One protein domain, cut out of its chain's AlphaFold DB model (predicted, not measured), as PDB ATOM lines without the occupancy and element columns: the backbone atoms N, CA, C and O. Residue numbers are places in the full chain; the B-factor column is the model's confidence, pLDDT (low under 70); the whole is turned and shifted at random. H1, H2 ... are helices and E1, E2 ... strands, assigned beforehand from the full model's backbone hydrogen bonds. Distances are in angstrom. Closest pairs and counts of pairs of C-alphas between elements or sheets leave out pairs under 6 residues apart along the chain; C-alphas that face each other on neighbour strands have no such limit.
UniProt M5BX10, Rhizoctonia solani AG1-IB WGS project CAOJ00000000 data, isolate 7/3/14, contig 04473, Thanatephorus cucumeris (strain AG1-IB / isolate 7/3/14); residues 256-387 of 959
ATOM      1  N   SER A 256      62.706 -28.817 -38.847       89.81
ATOM      2  CA  SER A 256      61.852 -28.148 -39.827       89.81
ATOM      3  C   SER A 256      60.502 -27.775 -39.232       89.81
ATOM      4  O   SER A 256      60.063 -28.370 -38.250       89.81
ATOM      5  N   TYR A 257      59.866 -26.766 -39.827       87.62
ATOM      6  CA  TYR A 257      58.634 -26.157 -39.342       87.62
ATOM      7  C   TYR A 257      57.650 -25.904 -40.484       87.62
ATOM      8  O   TYR A 257      58.046 -25.626 -41.622       87.62
ATOM      9  N   ALA A 258      56.367 -25.963 -40.148       91.69
ATOM     10  CA  ALA A 258      55.250 -25.454 -40.923       91.69
ATOM     11  C   ALA A 258      54.474 -24.472 -40.034       91.69
ATOM     12  O   ALA A 258      54.045 -24.841 -38.942       91.69
ATOM     13  N   THR A 259      54.291 -23.237 -40.496       93.38
ATOM     14  CA  THR A 259      53.488 -22.221 -39.800       93.38
ATOM     15  C   THR A 259      52.380 -21.738 -40.723       93.38
ATOM     16  O   THR A 259      52.659 -21.391 -41.870       93.38
ATOM     17  N   ALA A 260      51.149 -21.672 -40.226       93.88
ATOM     18  CA  ALA A 260      50.056 -20.949 -40.867       93.88
ATOM     19  C   ALA A 260      49.587 -19.794 -39.973       93.88
ATOM     20  O   ALA A 260      49.569 -19.910 -38.745       93.88
ATOM     21  N   LEU A 261      49.202 -18.684 -40.601       93.25
ATOM     22  CA  LEU A 261      48.557 -17.556 -39.936       93.25
ATOM     23  C   LEU A 261      47.047 -17.683 -40.165       93.25
ATOM     24  O   LEU A 261      46.571 -17.545 -41.288       93.25
ATOM     25  N   ILE A 262      46.313 -18.020 -39.108       94.44
ATOM     26  CA  ILE A 262      44.888 -18.344 -39.149       94.44
ATOM     27  C   ILE A 262      44.095 -17.106 -38.706       94.44
ATOM     28  O   ILE A 262      44.201 -16.730 -37.536       94.44
ATOM     29  N   PRO A 263      43.318 -16.435 -39.574       93.94
ATOM     30  CA  PRO A 263      42.454 -15.347 -39.124       93.94
ATOM     31  C   PRO A 263      41.354 -15.915 -38.223       93.94
ATOM     32  O   PRO A 263      40.778 -16.956 -38.535       93.94
ATOM     33  N   VAL A 264      41.060 -15.256 -37.099       93.38
ATOM     34  CA  VAL A 264      39.956 -15.651 -36.212       93.38
ATOM     35  C   VAL A 264      38.767 -14.721 -36.472       93.38
ATOM     36  O   VAL A 264      38.848 -13.541 -36.115       93.38
ATOM     37  N   PRO A 265      37.667 -15.205 -37.086       92.62
ATOM     38  CA  PRO A 265      36.513 -14.369 -37.409       92.62
ATOM     39  C   PRO A 265      35.930 -13.683 -36.171       92.62
ATOM     40  O   PRO A 265      35.816 -14.306 -35.114       92.62
ATOM     41  N   ASP A 266      35.493 -12.423 -36.309       91.25
ATOM     42  CA  ASP A 266      34.938 -11.626 -35.200       91.25
ATOM     43  C   ASP A 266      33.840 -12.371 -34.431       91.25
ATOM     44  O   ASP A 266      33.830 -12.368 -33.201       91.25
ATOM     45  N   ARG A 267      32.980 -13.103 -35.156       93.19
ATOM     46  CA  ARG A 267      31.885 -13.909 -34.592       93.19
ATOM     47  C   ARG A 267      32.326 -14.998 -33.608       93.19
ATOM     48  O   ARG A 267      31.484 -15.475 -32.857       93.19
ATOM     49  N   LEU A 268      33.603 -15.394 -33.599       91.62
ATOM     50  CA  LEU A 268      34.140 -16.419 -32.698       91.62
ATOM     51  C   LEU A 268      34.915 -15.858 -31.494       91.62
ATOM     52  O   LEU A 268      35.072 -16.575 -30.506       91.62
ATOM     53  N   LYS A 269      35.390 -14.603 -31.539       88.00
ATOM     54  CA  LYS A 269      36.432 -14.070 -30.628       88.00
ATOM     55  C   LYS A 269      36.111 -14.165 -29.129       88.00
ATOM     56  O   LYS A 269      37.037 -14.292 -28.330       88.00
ATOM     57  N   ASP A 270      34.834 -14.181 -28.756       87.12
ATOM     58  CA  ASP A 270      34.389 -14.297 -27.358       87.12
ATOM     59  C   ASP A 270      33.585 -15.581 -27.061       87.12
ATOM     60  O   ASP A 270      33.161 -15.790 -25.927       87.12
ATOM     61  N   ILE A 271      33.389 -16.466 -28.053       90.56
ATOM     62  CA  ILE A 271      32.563 -17.685 -27.916       90.56
ATOM     63  C   ILE A 271      33.308 -19.006 -28.169       90.56
ATOM     64  O   ILE A 271      32.708 -20.072 -28.009       90.56
ATOM     65  N   LEU A 272      34.598 -18.976 -28.533       91.06
ATOM     66  CA  LEU A 272      35.394 -20.204 -28.680       91.06
ATOM     67  C   LEU A 272      35.332 -21.072 -27.400       91.06
ATOM     68  O   LEU A 272      35.431 -20.527 -26.296       91.06
ATOM     69  N   PRO A 273      35.242 -22.413 -27.522       91.38
ATOM     70  CA  PRO A 273      35.255 -23.351 -26.396       91.38
ATOM     71  C   PRO A 273      36.377 -23.156 -25.364       91.38
ATOM     72  O   PRO A 273      36.146 -23.430 -24.189       91.38
ATOM     73  N   ILE A 274      37.557 -22.647 -25.753       89.06
ATOM     74  CA  ILE A 274      38.619 -22.263 -24.802       89.06
ATOM     75  C   ILE A 274      38.168 -21.194 -23.798       89.06
ATOM     76  O   ILE A 274      38.555 -21.273 -22.639       89.06
ATOM     77  N   PHE A 275      37.330 -20.237 -24.199       88.81
ATOM     78  CA  PHE A 275      36.824 -19.174 -23.321       88.81
ATOM     79  C   PHE A 275      35.558 -19.606 -22.578       88.81
ATOM     80  O   PHE A 275      35.429 -19.404 -21.372       88.81
ATOM     81  N   THR A 276      34.616 -20.237 -23.285       85.88
ATOM     82  CA  THR A 276      33.285 -20.545 -22.735       85.88
ATOM     83  C   THR A 276      33.283 -21.698 -21.730       85.88
ATOM     84  O   THR A 276      32.369 -21.776 -20.913       85.88
ATOM     85  N   ARG A 277      34.320 -22.549 -21.720       84.12
ATOM     86  CA  ARG A 277      34.500 -23.620 -20.719       84.12
ATOM     87  C   ARG A 277      35.104 -23.158 -19.384       84.12
ATOM     88  O   ARG A 277      35.325 -24.002 -18.527       84.12
ATOM     89  N   GLN A 278      35.337 -21.852 -19.199       68.75
ATOM     90  CA  GLN A 278      35.773 -21.242 -17.928       68.75
ATOM     91  C   GLN A 278      37.009 -21.910 -17.297       68.75
ATOM     92  O   GLN A 278      37.100 -22.071 -16.083       68.75
ATOM     93  N   LEU A 279      37.975 -22.298 -18.128       71.88
ATOM     94  CA  LEU A 279      39.293 -22.706 -17.650       71.88
ATOM     95  C   LEU A 279      40.028 -21.452 -17.153       71.88
ATOM     96  O   LEU A 279      40.085 -20.469 -17.891       71.88
ATOM     97  N   ASP A 280      40.638 -21.500 -15.961       66.62
ATOM     98  CA  ASP A 280      41.318 -20.364 -15.288       66.62
ATOM     99  C   ASP A 280      42.360 -19.615 -16.150       66.62
ATOM    100  O   ASP A 280      42.804 -18.514 -15.824       66.62
ATOM    101  N   GLU A 281      42.784 -20.235 -17.248       70.81
ATOM    102  CA  GLU A 281      43.863 -19.816 -18.132       70.81
ATOM    103  C   GLU A 281      43.391 -19.031 -19.374       70.81
ATOM    104  O   GLU A 281      44.215 -18.412 -20.053       70.81
ATOM    105  N   TYR A 282      42.086 -19.024 -19.678       78.12
ATOM    106  CA  TYR A 282      41.509 -18.402 -20.878       78.12
ATOM    107  C   TYR A 282      40.301 -17.524 -20.521       78.12
ATOM    108  O   TYR A 282      39.515 -17.854 -19.643       78.12
ATOM    109  N   SER A 283      40.124 -16.391 -21.211       79.56
ATOM    110  CA  SER A 283      39.000 -15.475 -20.926       79.56
ATOM    111  C   SER A 283      38.363 -14.841 -22.161       79.56
ATOM    112  O   SER A 283      37.156 -14.917 -22.323       79.56
ATOM    113  N   THR A 284      39.156 -14.217 -23.034       85.69
ATOM    114  CA  THR A 284      38.713 -13.659 -24.327       85.69
ATOM    115  C   THR A 284      39.878 -13.690 -25.304       85.69
ATOM    116  O   THR A 284      41.040 -13.683 -24.881       85.69
ATOM    117  N   PHE A 285      39.606 -13.614 -26.606       87.00
ATOM    118  CA  PHE A 285      40.668 -13.553 -27.610       87.00
ATOM    119  C   PHE A 285      41.555 -12.293 -27.485       87.00
ATOM    120  O   PHE A 285      42.739 -12.315 -27.829       87.00
ATOM    121  N   SER A 286      41.027 -11.204 -26.913       84.69
ATOM    122  CA  SER A 286      41.799  -9.981 -26.623       84.69
ATOM    123  C   SER A 286      42.885 -10.165 -25.549       84.69
ATOM    124  O   SER A 286      43.891  -9.453 -25.569       84.69
ATOM    125  N   LYS A 287      42.692 -11.137 -24.644       85.88
ATOM    126  CA  LYS A 287      43.594 -11.505 -23.539       85.88
ATOM    127  C   LYS A 287      44.325 -12.833 -23.778       85.88
ATOM    128  O   LYS A 287      45.003 -13.327 -22.881       85.88
ATOM    129  N   LEU A 288      44.180 -13.426 -24.961       89.06
ATOM    130  CA  LEU A 288      44.818 -14.686 -25.320       89.06
ATOM    131  C   LEU A 288      46.284 -14.453 -25.709       89.06
ATOM    132  O   LEU A 288      46.560 -13.732 -26.662       89.06
ATOM    133  N   GLY A 289      47.209 -15.083 -24.986       90.12
ATOM    134  CA  GLY A 289      48.625 -15.160 -25.353       90.12
ATOM    135  C   GLY A 289      48.911 -16.456 -26.111       90.12
ATOM    136  O   GLY A 289      48.695 -16.551 -27.319       90.12
ATOM    137  N   TYR A 290      49.369 -17.476 -25.387       90.69
ATOM    138  CA  TYR A 290      49.477 -18.841 -25.903       90.69
ATOM    139  C   TYR A 290      48.134 -19.580 -25.797       90.69
ATOM    140  O   TYR A 290      47.409 -19.409 -24.820       90.69
ATOM    141  N   VAL A 291      47.833 -20.428 -26.786       91.69
ATOM    142  CA  VAL A 291      46.764 -21.443 -26.717       91.69
ATOM    143  C   VAL A 291      47.339 -22.755 -26.192       91.69
ATOM    144  O   VAL A 291      46.835 -23.300 -25.223       91.69
ATOM    145  N   LYS A 292      48.407 -23.275 -26.810       91.50
ATOM    146  CA  LYS A 292      49.132 -24.448 -26.305       91.50
ATOM    147  C   LYS A 292      50.525 -24.540 -26.911       91.50
ATOM    148  O   LYS A 292      50.692 -24.271 -28.099       91.50
ATOM    149  N   SER A 293      51.490 -24.986 -26.116       92.44
ATOM    150  CA  SER A 293      52.794 -25.450 -26.586       92.44
ATOM    151  C   SER A 293      53.008 -26.876 -26.082       92.44
ATOM    152  O   SER A 293      53.015 -27.093 -24.872       92.44
ATOM    153  N   ILE A 294      53.174 -27.848 -26.983       92.81
ATOM    154  CA  ILE A 294      53.410 -29.253 -26.611       92.81
ATOM    155  C   ILE A 294      54.732 -29.704 -27.203       92.81
ATOM    156  O   ILE A 294      54.946 -29.634 -28.416       92.81
ATOM    157  N   VAL A 295      55.600 -30.184 -26.319       92.00
ATOM    158  CA  VAL A 295      56.902 -30.753 -26.646       92.00
ATOM    159  C   VAL A 295      56.959 -32.155 -26.024       92.00
ATOM    160  O   VAL A 295      57.285 -32.289 -24.842       92.00
ATOM    161  N   PRO A 296      56.605 -33.205 -26.787       92.06
ATOM    162  CA  PRO A 296      56.734 -34.597 -26.358       92.06
ATOM    163  C   PRO A 296      58.193 -34.939 -26.031       92.06
ATOM    164  O   PRO A 296      59.120 -34.281 -26.519       92.06
ATOM    165  N   HIS A 297      58.423 -35.963 -25.215       89.44
ATOM    166  CA  HIS A 297      59.771 -36.493 -25.017       89.44
ATOM    167  C   HIS A 297      60.306 -37.159 -26.307       89.44
ATOM    168  O   HIS A 297      59.501 -37.568 -27.148       89.44
ATOM    169  N   PRO A 298      61.637 -37.278 -26.494       88.44
ATOM    170  CA  PRO A 298      62.219 -37.932 -27.672       88.44
ATOM    171  C   PRO A 298      61.714 -39.354 -27.926       88.44
ATOM    172  O   PRO A 298      61.526 -39.749 -29.069       88.44
ATOM    173  N   GLU A 299      61.431 -40.097 -26.859       87.69
ATOM    174  CA  GLU A 299      60.854 -41.440 -26.905       87.69
ATOM    175  C   GLU A 299      59.360 -41.496 -27.303       87.69
ATOM    176  O   GLU A 299      58.853 -42.583 -27.565       87.69
ATOM    177  N   GLN A 300      58.655 -40.357 -27.355       90.94
ATOM    178  CA  GLN A 300      57.208 -40.278 -27.613       90.94
ATOM    179  C   GLN A 300      56.871 -39.803 -29.034       90.94
ATOM    180  O   GLN A 300      56.072 -40.428 -29.729       90.94
ATOM    181  N   ASP A 301      57.430 -38.664 -29.458       91.88
ATOM    182  CA  ASP A 301      57.196 -38.074 -30.783       91.88
ATOM    183  C   ASP A 301      58.277 -37.026 -31.091       91.88
ATOM    184  O   ASP A 301      58.631 -36.212 -30.231       91.88
ATOM    185  N   ASP A 302      58.771 -37.005 -32.329       91.19
ATOM    186  CA  ASP A 302      59.729 -36.005 -32.824       91.19
ATOM    187  C   ASP A 302      59.072 -34.748 -33.407       91.19
ATOM    188  O   ASP A 302      59.763 -33.863 -33.915       91.19
ATOM    189  N   ARG A 303      57.747 -34.618 -33.297       92.44
ATOM    190  CA  ARG A 303      56.995 -33.404 -33.633       92.44
ATOM    191  C   ARG A 303      56.658 -32.583 -32.389       92.44
ATOM    192  O   ARG A 303      56.452 -33.110 -31.301       92.44
ATOM    193  N   ILE A 304      56.543 -31.273 -32.576       92.88
ATOM    194  CA  ILE A 304      56.128 -30.294 -31.563       92.88
ATOM    195  C   ILE A 304      55.059 -29.378 -32.141       92.88
ATOM    196  O   ILE A 304      55.067 -29.100 -33.342       92.88
ATOM    197  N   ILE A 305      54.185 -28.847 -31.291       93.75
ATOM    198  CA  ILE A 305      53.223 -27.812 -31.688       93.75
ATOM    199  C   ILE A 305      53.371 -26.568 -30.823       93.75
ATOM    200  O   ILE A 305      53.681 -26.647 -29.634       93.75
ATOM    201  N   CYS A 306      53.102 -25.415 -31.424       93.75
ATOM    202  CA  CYS A 306      52.921 -24.164 -30.705       93.75
ATOM    203  C   CYS A 306      51.806 -23.366 -31.387       93.75
ATOM    204  O   CYS A 306      51.811 -23.178 -32.604       93.75
ATOM    205  N   MET A 307      50.832 -22.931 -30.596       94.25
ATOM    206  CA  MET A 307      49.694 -22.126 -31.027       94.25
ATOM    207  C   MET A 307      49.670 -20.861 -30.186       94.25
ATOM    208  O   MET A 307      49.583 -20.929 -28.955       94.25
ATOM    209  N   VAL A 308      49.768 -19.711 -30.842       93.00
ATOM    210  CA  VAL A 308      49.976 -18.425 -30.175       93.00
ATOM    211  C   VAL A 308      49.241 -17.310 -30.908       93.00
ATOM    212  O   VAL A 308      49.187 -17.300 -32.137       93.00
ATOM    213  N   ARG A 309      48.664 -16.360 -30.172       91.62
ATOM    214  CA  ARG A 309      48.086 -15.148 -30.756       91.62
ATOM    215  C   ARG A 309      49.159 -14.358 -31.518       91.62
ATOM    216  O   ARG A 309      50.266 -14.159 -31.017       91.62
ATOM    217  N   SER A 310      48.784 -13.836 -32.682       90.81
ATOM    218  CA  SER A 310      49.535 -12.830 -33.430       90.81
ATOM    219  C   SER A 310      48.784 -11.486 -33.469       90.81
ATOM    220  O   SER A 310      47.729 -11.278 -32.861       90.81
ATOM    221  N   ASP A 311      49.377 -10.544 -34.182       87.50
ATOM    222  CA  ASP A 311      48.794  -9.307 -34.692       87.50
ATOM    223  C   ASP A 311      47.539  -9.516 -35.565       87.50
ATOM    224  O   ASP A 311      47.242 -10.612 -36.043       87.50
ATOM    225  N   GLU A 312      46.771  -8.432 -35.716       82.50
ATOM    226  CA  GLU A 312      45.540  -8.349 -36.530       82.50
ATOM    227  C   GLU A 312      44.485  -9.425 -36.213       82.50
ATOM    228  O   GLU A 312      43.697  -9.833 -37.054       82.50
ATOM    229  N   ASP A 313      44.472  -9.870 -34.957       84.75
ATOM    230  CA  ASP A 313      43.616 -10.931 -34.429       84.75
ATOM    231  C   ASP A 313      43.750 -12.310 -35.111       84.75
ATOM    232  O   ASP A 313      42.812 -13.110 -35.138       84.75
ATOM    233  N   HIS A 314      44.949 -12.635 -35.593       92.12
ATOM    234  CA  HIS A 314      45.267 -13.976 -36.075       92.12
ATOM    235  C   HIS A 314      45.732 -14.910 -34.947       92.12
ATOM    236  O   HIS A 314      46.348 -14.487 -33.964       92.12
ATOM    237  N   LEU A 315      45.511 -16.209 -35.127       93.44
ATOM    238  CA  LEU A 315      46.194 -17.282 -34.414       93.44
ATOM    239  C   LEU A 315      47.328 -17.813 -35.301       93.44
ATOM    240  O   LEU A 315      47.101 -18.233 -36.431       93.44
ATOM    241  N   MET A 316      48.560 -17.805 -34.804       93.75
ATOM    242  CA  MET A 316      49.702 -18.393 -35.495       93.75
ATOM    243  C   MET A 316      49.855 -19.853 -35.054       93.75
ATOM    244  O   MET A 316      50.159 -20.144 -33.895       93.75
ATOM    245  N   CYS A 317      49.604 -20.763 -35.993       95.25
ATOM    246  CA  CYS A 317      49.574 -22.208 -35.795       95.25
ATOM    247  C   CYS A 317      50.850 -22.835 -36.357       95.25
ATOM    248  O   CYS A 317      51.002 -22.983 -37.571       95.25
ATOM    249  N   GLY A 318      51.777 -23.187 -35.467       94.00
ATOM    250  CA  GLY A 318      53.024 -23.865 -35.799       94.00
ATOM    251  C   GLY A 318      52.978 -25.359 -35.482       94.00
ATOM    252  O   GLY A 318      52.514 -25.765 -34.412       94.00
ATOM    253  N   VAL A 319      53.522 -26.168 -36.390       93.06
ATOM    254  CA  VAL A 319      54.035 -27.515 -36.104       93.06
ATOM    255  C   VAL A 319      55.493 -27.580 -36.552       93.06
ATOM    256  O   VAL A 319      55.859 -27.043 -37.598       93.06
ATOM    257  N   GLY A 320      56.345 -28.202 -35.751       90.88
ATOM    258  CA  GLY A 320      57.750 -28.425 -36.073       90.88
ATOM    259  C   GLY A 320      58.191 -29.828 -35.709       90.88
ATOM    260  O   GLY A 320      57.403 -30.602 -35.171       90.88
ATOM    261  N   GLY A 321      59.450 -30.155 -35.978       90.12
ATOM    262  CA  GLY A 321      60.038 -31.401 -35.504       90.12
ATOM    263  C   GLY A 321      61.395 -31.740 -36.102       90.12
ATOM    264  O   GLY A 321      61.826 -31.148 -37.102       90.12
ATOM    265  N   TRP A 322      62.051 -32.707 -35.471       91.94
ATOM    266  CA  TRP A 322      63.364 -33.226 -35.847       91.94
ATOM    267  C   TRP A 322      63.230 -34.250 -36.976       91.94
ATOM    268  O   TRP A 322      62.310 -35.062 -36.988       91.94
ATOM    269  N   ASN A 323      64.129 -34.171 -37.962       88.44
ATOM    270  CA  ASN A 323      64.242 -35.107 -39.088       88.44
ATOM    271  C   ASN A 323      62.925 -35.430 -39.846       88.44
ATOM    272  O   ASN A 323      62.780 -36.503 -40.435       88.44
ATOM    273  N   LEU A 324      61.957 -34.506 -39.859       84.12
ATOM    274  CA  LEU A 324      60.658 -34.724 -40.502       84.12
ATOM    275  C   LEU A 324      60.785 -34.853 -42.027       84.12
ATOM    276  O   LEU A 324      61.475 -34.066 -42.684       84.12
ATOM    277  N   SER A 325      60.062 -35.817 -42.604       79.56
ATOM    278  CA  SER A 325      59.978 -35.958 -44.056       79.56
ATOM    279  C   SER A 325      59.130 -34.829 -44.671       79.56
ATOM    280  O   SER A 325      58.274 -34.238 -44.007       79.56
ATOM    281  N   PRO A 326      59.304 -34.519 -45.969       77.38
ATOM    282  CA  PRO A 326      58.464 -33.540 -46.654       77.38
ATOM    283  C   PRO A 326      56.958 -33.854 -46.634       77.38
ATOM    284  O   PRO A 326      56.162 -32.940 -46.869       77.38
ATOM    285  N   GLU A 327      56.597 -35.115 -46.383       77.38
ATOM    286  CA  GLU A 327      55.248 -35.686 -46.433       77.38
ATOM    287  C   GLU A 327      54.493 -35.565 -45.104       77.38
ATOM    288  O   GLU A 327      53.278 -35.410 -45.127       77.38
ATOM    289  N   THR A 328      55.185 -35.559 -43.958       77.50
ATOM    290  CA  THR A 328      54.547 -35.443 -42.630       77.50
ATOM    291  C   THR A 328      54.119 -34.017 -42.273       77.50
ATOM    292  O   THR A 328      53.613 -33.782 -41.179       77.50
ATOM    293  N   ARG A 329      54.303 -33.041 -43.168       81.62
ATOM    294  CA  ARG A 329      53.971 -31.628 -42.926       81.62
ATOM    295  C   ARG A 329      52.533 -31.331 -43.374       81.62
ATOM    296  O   ARG A 329      52.199 -31.685 -44.505       81.62
ATOM    297  N   PRO A 330      51.716 -30.638 -42.560       90.31
ATOM    298  CA  PRO A 330      50.334 -30.343 -42.910       90.31
ATOM    299  C   PRO A 330      50.270 -29.380 -44.095       90.31
ATOM    300  O   PRO A 330      51.055 -28.431 -44.193       90.31
ATOM    301  N   ARG A 331      49.326 -29.632 -44.998       88.75
ATOM    302  CA  ARG A 331      48.991 -28.808 -46.169       88.75
ATOM    303  C   ARG A 331      47.669 -28.076 -45.987       88.75
ATOM    304  O   ARG A 331      47.467 -27.031 -46.594       88.75
ATOM    305  N   THR A 332      46.788 -28.623 -45.154       92.56
ATOM    306  CA  THR A 332      45.461 -28.086 -44.843       92.56
ATOM    307  C   THR A 332      45.309 -27.859 -43.340       92.56
ATOM    308  O   THR A 332      46.026 -28.451 -42.528       92.56
ATOM    309  N   PHE A 333      44.355 -27.012 -42.944       95.19
ATOM    310  CA  PHE A 333      44.057 -26.801 -41.525       95.19
ATOM    311  C   PHE A 333      43.476 -28.068 -40.865       95.19
ATOM    312  O   PHE A 333      43.815 -28.359 -39.723       95.19
ATOM    313  N   SER A 334      42.734 -28.893 -41.613       94.62
ATOM    314  CA  SER A 334      42.246 -30.198 -41.138       94.62
ATOM    315  C   SER A 334      43.384 -31.169 -40.804       94.62
ATOM    316  O   SER A 334      43.410 -31.758 -39.723       94.62
ATOM    317  N   GLU A 335      44.384 -31.288 -41.687       94.12
ATOM    318  CA  GLU A 335      45.597 -32.074 -41.413       94.12
ATOM    319  C   GLU A 335      46.347 -31.544 -40.185       94.12
ATOM    320  O   GLU A 335      46.831 -32.330 -39.374       94.12
ATOM    321  N   TYR A 336      46.422 -30.220 -40.014       95.44
ATOM    322  CA  TYR A 336      47.024 -29.619 -38.825       95.44
ATOM    323  C   TYR A 336      46.275 -30.004 -37.542       95.44
ATOM    324  O   TYR A 336      46.914 -30.422 -36.582       95.44
ATOM    325  N   ILE A 337      44.940 -29.946 -37.533       96.38
ATOM    326  CA  ILE A 337      44.111 -30.351 -36.384       96.38
ATOM    327  C   ILE A 337      44.326 -31.834 -36.048       96.38
ATOM    328  O   ILE A 337      44.504 -32.183 -34.881       96.38
ATOM    329  N   GLN A 338      44.384 -32.709 -37.056       94.88
ATOM    330  CA  GLN A 338      44.686 -34.134 -36.860       94.88
ATOM    331  C   GLN A 338      46.094 -34.358 -36.281       94.88
ATOM    332  O   GLN A 338      46.277 -35.202 -35.403       94.88
ATOM    333  N   GLN A 339      47.091 -33.587 -36.730       94.38
ATOM    334  CA  GLN A 339      48.445 -33.656 -36.177       94.38
ATOM    335  C   GLN A 339      48.523 -33.128 -34.747       94.38
ATOM    336  O   GLN A 339      49.155 -33.781 -33.922       94.38
ATOM    337  N   VAL A 340      47.864 -32.006 -34.434       95.12
ATOM    338  CA  VAL A 340      47.746 -31.484 -33.062       95.12
ATOM    339  C   VAL A 340      47.207 -32.569 -32.136       95.12
ATOM    340  O   VAL A 340      47.810 -32.818 -31.094       95.12
ATOM    341  N   ASP A 341      46.138 -33.266 -32.534       92.88
ATOM    342  CA  ASP A 341      45.548 -34.310 -31.697       92.88
ATOM    343  C   ASP A 341      46.475 -35.519 -31.515       92.88
ATOM    344  O   ASP A 341      46.685 -35.976 -30.393       92.88
ATOM    345  N   SER A 342      47.088 -36.000 -32.602       93.19
ATOM    346  CA  SER A 342      48.052 -37.108 -32.573       93.19
ATOM    347  C   SER A 342      49.264 -36.800 -31.685       93.19
ATOM    348  O   SER A 342      49.652 -37.636 -30.872       93.19
ATOM    349  N   ILE A 343      49.844 -35.603 -31.802       93.75
ATOM    350  CA  ILE A 343      51.010 -35.176 -31.014       93.75
ATOM    351  C   ILE A 343      50.636 -35.053 -29.532       93.75
ATOM    352  O   ILE A 343      51.409 -35.463 -28.665       93.75
ATOM    353  N   TRP A 344      49.440 -34.537 -29.226       92.12
ATOM    354  CA  TRP A 344      48.935 -34.431 -27.854       92.12
ATOM    355  C   TRP A 344      48.743 -35.814 -27.218       92.12
ATOM    356  O   TRP A 344      49.207 -36.037 -26.101       92.12
ATOM    357  N   GLN A 345      48.120 -36.757 -27.937       90.31
ATOM    358  CA  GLN A 345      47.927 -38.136 -27.471       90.31
ATOM    359  C   GLN A 345      49.267 -38.849 -27.218       90.31
ATOM    360  O   GLN A 345      49.453 -39.451 -26.154       90.31
ATOM    361  N   ASN A 346      50.222 -38.720 -28.147       91.75
ATOM    362  CA  ASN A 346      51.564 -39.299 -28.026       91.75
ATOM    363  C   ASN A 346      52.330 -38.727 -26.820       91.75
ATOM    364  O   ASN A 346      52.949 -39.481 -26.073       91.75
ATOM    365  N   ALA A 347      52.228 -37.416 -26.564       90.38
ATOM    366  CA  ALA A 347      52.826 -36.787 -25.383       90.38
ATOM    367  C   ALA A 347      52.303 -37.373 -24.057       90.38
ATOM    368  O   ALA A 347      53.018 -37.380 -23.058       90.38
ATOM    369  N   THR A 348      51.061 -37.866 -24.033       85.75
ATOM    370  CA  THR A 348      50.390 -38.415 -22.837       85.75
ATOM    371  C   THR A 348      50.555 -39.930 -22.639       85.75
ATOM    372  O   THR A 348      49.828 -40.520 -21.837       85.75
ATOM    373  N   ASP A 349      51.487 -40.576 -23.351       75.12
ATOM    374  CA  ASP A 349      51.714 -42.036 -23.328       75.12
ATOM    375  C   ASP A 349      50.448 -42.863 -23.643       75.12
ATOM    376  O   ASP A 349      50.264 -43.970 -23.135       75.12
ATOM    377  N   GLY A 350      49.519 -42.308 -24.431       59.97
ATOM    378  CA  GLY A 350      48.245 -42.958 -24.758       59.97
ATOM    379  C   GLY A 350      47.297 -43.185 -23.570       59.97
ATOM    380  O   GLY A 350      46.297 -43.887 -23.727       59.97
ATOM    381  N   LYS A 351      47.563 -42.604 -22.388       61.78
ATOM    382  CA  LYS A 351      46.619 -42.650 -21.260       61.78
ATOM    383  C   LYS A 351      45.301 -41.991 -21.685       61.78
ATOM    384  O   LYS A 351      45.343 -40.911 -22.279       61.78
ATOM    385  N   PRO A 352      44.138 -42.616 -21.422       48.97
ATOM    386  CA  PRO A 352      42.872 -42.147 -21.966       48.97
ATOM    387  C   PRO A 352      42.582 -40.719 -21.506       48.97
ATOM    388  O   PRO A 352      42.511 -40.435 -20.314       48.97
ATOM    389  N   ALA A 353      42.375 -39.825 -22.471       50.47
ATOM    390  CA  ALA A 353      42.050 -38.419 -22.243       50.47
ATOM    391  C   ALA A 353      40.587 -38.199 -21.793       50.47
ATOM    392  O   ALA A 353      39.986 -37.164 -22.090       50.47
ATOM    393  N   GLU A 354      40.001 -39.173 -21.092       38.28
ATOM    394  CA  GLU A 354      38.696 -39.051 -20.447       38.28
ATOM    395  C   GLU A 354      38.827 -38.095 -19.255       38.28
ATOM    396  O   GLU A 354      39.272 -38.467 -18.173       38.28
ATOM    397  N   GLY A 355      38.475 -36.827 -19.484       52.97
ATOM    398  CA  GLY A 355      38.497 -35.774 -18.466       52.97
ATOM    399  C   GLY A 355      39.452 -34.605 -18.731       52.97
ATOM    400  O   GLY A 355      39.397 -33.630 -17.984       52.97
ATOM    401  N   ASP A 356      40.274 -34.622 -19.792       75.62
ATOM    402  CA  ASP A 356      41.096 -33.447 -20.142       75.62
ATOM    403  C   ASP A 356      40.243 -32.351 -20.807       75.62
ATOM    404  O   ASP A 356      40.152 -32.219 -22.033       75.62
ATOM    405  N   ALA A 357      39.603 -31.544 -19.958       82.25
ATOM    406  CA  ALA A 357      38.814 -30.387 -20.360       82.25
ATOM    407  C   ALA A 357      39.627 -29.361 -21.169       82.25
ATOM    408  O   ALA A 357      39.055 -28.700 -22.039       82.25
ATOM    409  N   SER A 358      40.943 -29.257 -20.939       83.00
ATOM    410  CA  SER A 358      41.834 -28.332 -21.648       83.00
ATOM    411  C   SER A 358      42.071 -28.795 -23.085       83.00
ATOM    412  O   SER A 358      41.792 -28.040 -24.021       83.00
ATOM    413  N   ARG A 359      42.453 -30.068 -23.292       88.06
ATOM    414  CA  ARG A 359      42.560 -30.658 -24.639       88.06
ATOM    415  C   ARG A 359      41.246 -30.535 -25.398       88.06
ATOM    416  O   ARG A 359      41.245 -30.049 -26.527       88.06
ATOM    417  N   MET A 360      40.122 -30.930 -24.793       89.19
ATOM    418  CA  MET A 360      38.821 -30.828 -25.462       89.19
ATOM    419  C   MET A 360      38.500 -29.376 -25.852       89.19
ATOM    420  O   MET A 360      38.021 -29.133 -26.956       89.19
ATOM    421  N   ALA A 361      38.763 -28.398 -24.977       91.06
ATOM    422  CA  ALA A 361      38.494 -26.987 -25.260       91.06
ATOM    423  C   ALA A 361      39.332 -26.444 -26.427       91.06
ATOM    424  O   ALA A 361      38.792 -25.756 -27.297       91.06
ATOM    425  N   VAL A 362      40.624 -26.786 -26.493       92.75
ATOM    426  CA  VAL A 362      41.495 -26.399 -27.615       92.75
ATOM    427  C   VAL A 362      41.039 -27.069 -28.912       92.75
ATOM    428  O   VAL A 362      40.825 -26.375 -29.905       92.75
ATOM    429  N   MET A 363      40.814 -28.385 -28.904       94.88
ATOM    430  CA  MET A 363      40.418 -29.136 -30.102       94.88
ATOM    431  C   MET A 363      39.078 -28.670 -30.682       94.88
ATOM    432  O   MET A 363      38.967 -28.479 -31.893       94.88
ATOM    433  N   ASP A 364      38.077 -28.421 -29.837       94.81
ATOM    434  CA  ASP A 364      36.774 -27.925 -30.294       94.81
ATOM    435  C   ASP A 364      36.847 -26.470 -30.781       94.81
ATOM    436  O   ASP A 364      36.118 -26.090 -31.695       94.81
ATOM    437  N   SER A 365      37.770 -25.664 -30.244       95.19
ATOM    438  CA  SER A 365      38.020 -24.303 -30.741       95.19
ATOM    439  C   SER A 365      38.681 -24.297 -32.115       95.19
ATOM    440  O   SER A 365      38.284 -23.509 -32.970       95.19
ATOM    441  N   LEU A 366      39.641 -25.193 -32.364       96.38
ATOM    442  CA  LEU A 366      40.248 -25.336 -33.689       96.38
ATOM    443  C   LEU A 366      39.218 -25.793 -34.734       96.38
ATOM    444  O   LEU A 366      39.168 -25.220 -35.818       96.38
ATOM    445  N   ARG A 367      38.344 -26.750 -34.390       96.69
ATOM    446  CA  ARG A 367      37.229 -27.189 -35.253       96.69
ATOM    447  C   ARG A 367      36.222 -26.067 -35.525       96.69
ATOM    448  O   ARG A 367      35.772 -25.914 -36.655       96.69
ATOM    449  N   ALA A 368      35.885 -25.256 -34.520       96.31
ATOM    450  CA  ALA A 368      34.999 -24.103 -34.706       96.31
ATOM    451  C   ALA A 368      35.601 -23.066 -35.675       96.31
ATOM    452  O   ALA A 368      34.888 -22.530 -36.523       96.31
ATOM    453  N   ILE A 369      36.915 -22.826 -35.588       96.31
ATOM    454  CA  ILE A 369      37.649 -21.974 -36.534       96.31
ATOM    455  C   ILE A 369      37.665 -22.607 -37.936       96.31
ATOM    456  O   ILE A 369      37.396 -21.910 -38.906       96.31
ATOM    457  N   GLU A 370      37.917 -23.914 -38.057       96.62
ATOM    458  CA  GLU A 370      37.912 -24.638 -39.340       96.62
ATOM    459  C   GLU A 370      36.575 -24.498 -40.080       96.62
ATOM    460  O   GLU A 370      36.560 -24.142 -41.259       96.62
ATOM    461  N   VAL A 371      35.456 -24.710 -39.378       96.56
ATOM    462  CA  VAL A 371      34.104 -24.549 -39.940       96.56
ATOM    463  C   VAL A 371      33.870 -23.109 -40.396       96.56
ATOM    464  O   VAL A 371      33.472 -22.897 -41.540       96.56
ATOM    465  N   ALA A 372      34.173 -22.119 -39.552       95.69
ATOM    466  CA  ALA A 372      33.948 -20.712 -39.883       95.69
ATOM    467  C   ALA A 372      34.804 -20.226 -41.068       95.69
ATOM    468  O   ALA A 372      34.330 -19.453 -41.894       95.69
ATOM    469  N   LEU A 373      36.042 -20.712 -41.201       95.19
ATOM    470  CA  LEU A 373      36.890 -20.417 -42.361       95.19
ATOM    471  C   LEU A 373      36.365 -21.074 -43.642       95.19
ATOM    472  O   LEU A 373      36.436 -20.466 -44.708       95.19
ATOM    473  N   GLY A 374      35.799 -22.281 -43.539       94.31
ATOM    474  CA  GLY A 374      35.110 -22.947 -44.646       94.31
ATOM    475  C   GLY A 374      33.868 -22.184 -45.120       94.31
ATOM    476  O   GLY A 374      33.675 -22.032 -46.325       94.31
ATOM    477  N   GLU A 375      33.066 -21.656 -44.189       95.19
ATOM    478  CA  GLU A 375      31.933 -20.760 -44.480       95.19
ATOM    479  C   GLU A 375      32.387 -19.452 -45.150       95.19
ATOM    480  O   GLU A 375      31.769 -19.005 -46.117       95.19
ATOM    481  N   ASP A 376      33.485 -18.864 -44.665       93.94
ATOM    482  CA  ASP A 376      34.032 -17.591 -45.152       93.94
ATOM    483  C   ASP A 376      34.848 -17.745 -46.458       93.94
ATOM    484  O   ASP A 376      35.312 -16.756 -47.027       93.94
ATOM    485  N   GLY A 377      35.043 -18.978 -46.947       93.19
ATOM    486  CA  GLY A 377      35.825 -19.283 -48.153       93.19
ATOM    487  C   GLY A 377      37.341 -19.082 -48.002       93.19
ATOM    488  O   GLY A 377      38.052 -18.968 -49.003       93.19
ATOM    489  N   VAL A 378      37.848 -19.028 -46.768       92.81
ATOM    490  CA  VAL A 378      39.257 -18.771 -46.450       92.81
ATOM    491  C   VAL A 378      40.014 -20.089 -46.299       92.81
ATOM    492  O   VAL A 378      39.684 -20.917 -45.454       92.81
ATOM    493  N   VAL A 379      41.086 -20.268 -47.074       91.50
ATOM    494  CA  VAL A 379      41.965 -21.446 -46.994       91.50
ATOM    495  C   VAL A 379      43.319 -21.035 -46.403       91.50
ATOM    496  O   VAL A 379      44.083 -20.349 -47.085       91.50
ATOM    497  N   PRO A 380      43.652 -21.431 -45.159       90.94
ATOM    498  CA  PRO A 380      44.948 -21.117 -44.565       90.94
ATOM    499  C   PRO A 380      46.110 -21.809 -45.283       90.94
ATOM    500  O   PRO A 380      46.070 -23.014 -45.531       90.94
ATOM    501  N   GLU A 381      47.176 -21.061 -45.564       91.19
ATOM    502  CA  GLU A 381      48.381 -21.582 -46.216       91.19
ATOM    503  C   GLU A 381      49.490 -21.869 -45.191       91.19
ATOM    504  O   GLU A 381      49.921 -20.977 -44.455       91.19
ATOM    505  N   PHE A 382      50.007 -23.101 -45.177       91.88
ATOM    506  CA  PHE A 382      51.168 -23.470 -44.366       91.88
ATOM    507  C   PHE A 382      52.480 -23.109 -45.075       91.88
ATOM    508  O   PHE A 382      52.865 -23.715 -46.075       91.88
ATOM    509  N   LYS A 383      53.210 -22.139 -44.520       90.75
ATOM    510  CA  LYS A 383      54.561 -21.765 -44.954       90.75
ATOM    511  C   LYS A 383      55.580 -22.698 -44.311       90.75
ATOM    512  O   LYS A 383      55.632 -22.810 -43.085       90.75
ATOM    513  N   TYR A 384      56.432 -23.324 -45.118       88.62
ATOM    514  CA  TYR A 384      57.451 -24.264 -44.641       88.62
ATOM    515  C   TYR A 384      58.833 -23.623 -44.517       88.62
ATOM    516  O   TYR A 384      59.282 -22.923 -45.422       88.62
ATOM    517  N   CYS A 385      59.556 -23.955 -43.449       88.44
ATOM    518  CA  CYS A 385      60.955 -23.582 -43.273       88.44
ATOM    519  C   CYS A 385      61.768 -24.770 -42.743       88.44
ATOM    520  O   CYS A 385      61.490 -25.286 -41.663       88.44
ATOM    521  N   LYS A 386      62.820 -25.170 -43.467       88.06
ATOM    522  CA  LYS A 386      63.867 -26.050 -42.932       88.06
ATOM    523  C   LYS A 386      64.996 -25.189 -42.375       88.06
ATOM    524  O   LYS A 386      65.481 -24.290 -43.062       88.06
ATOM    525  N   MET A 387      65.400 -25.442 -41.136       86.88
ATOM    526  CA  MET A 387      66.562 -24.778 -40.559       86.88
ATOM    527  C   MET A 387      67.849 -25.417 -41.108       86.88
ATOM    528  O   MET A 387      67.864 -26.587 -41.482       86.88
TER     529      MET A 387
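AT A GLANCE: This is residues 256 to 387 of the 959 residues of an uncharacterized protein of Thanatephorus cucumeris (strain AG1-IB / isolate 7/3/14) (UniProt M5BX10). A five-stranded antiparallel sheet has one face covered by two long helices, H2 and H3, which lie side by side and run opposite ways, while its other face is bare of named helices. This makes two layers, with the short helix H1 packed on H3. The printed part has 132 residues, with three named helices and five named strands in the order E1, H1, E2, E3, E4, H2, H3, E5; across the sheet the order is E2, E3, E4, E1, E5. The class is mixed, helices and strands. The whole is compact and rounded, with a radius of gyration of the C-alphas of 14.5 A and spans of 39 by 33 by 23 A.

HOW THE PARTS SIT: E1, residues 256 to 263, is an inner strand, antiparallel to E4, residues 314 to 321, with N 258 and O 319 2.8 A apart, within hydrogen-bond range. H1, residues 273 to 276, is not on the sheet. E2, residues 290 to 295, is an edge strand and forms a hairpin with E3, residues 303 to 309, where N 307 and O 292 are 2.8 A apart. E3 and E4 form the next hairpin, with N 304 and O 320 2.8 A apart; E2, E3 and E4 are a meander, each strand the antiparallel neighbour of the one before. H2, residues 333 to 347, is on the sheet at a height of 9.3 A, slantwise to the strands; the closest C-alphas of H2 and E3, Val 340 and Ile 305, are 6.7 A apart. H3, residues 357 to 375, is on the same face at a height of 10.2 A and runs across the strands. H2 and H3 form a helical hairpin: they touch at a shallow tilt of 11 degrees, closest at the C-alphas of Phe 333 and Glu 370, 6.9 A apart, with residues 363 to 370 of H3 alone. H3 touches H1 with residues 358 to 365 alone, closest at the C-alphas of Ala 361 and Ile 274, 4.7 A apart. E5, residues 383 to 386, is the other edge strand, antiparallel to E1, with N 383 and O 259 2.8 A apart. E4, H2, H3 and E5 form a split strand-helix-strand unit, two strands running the same way with E1 between them in the sheet, and its crossover is right-handed. Every O i to N i+4 pair is within hydrogen-bond range in H2 and H3; H1 is too short for such a pair, and its one O i to N i+3 pair is not within range.

IN THESE COORDINATES: E1 begins at C-alpha 256, (61.852, -28.148, -39.827), and is 23.3 A long. E3 measures 20.5 A, E4 22.9 A and H2 20.9 A. H3 measures 26.9 A, from C-alpha 357 at (38.814, -30.387, -20.360). E5 ends at C-alpha 386, (63.867, -26.050, -42.932).

THE WHOLE: The C-alphas farthest apart, those of Arg 267 and Glu 299, are 40.7 A apart. The printed part has no cut. The links from H1 to E2 and from E4 to H2 are long. The mean pLDDT of the printed part is 88.0; residues 278, 280 and 350 to 355 are under 70.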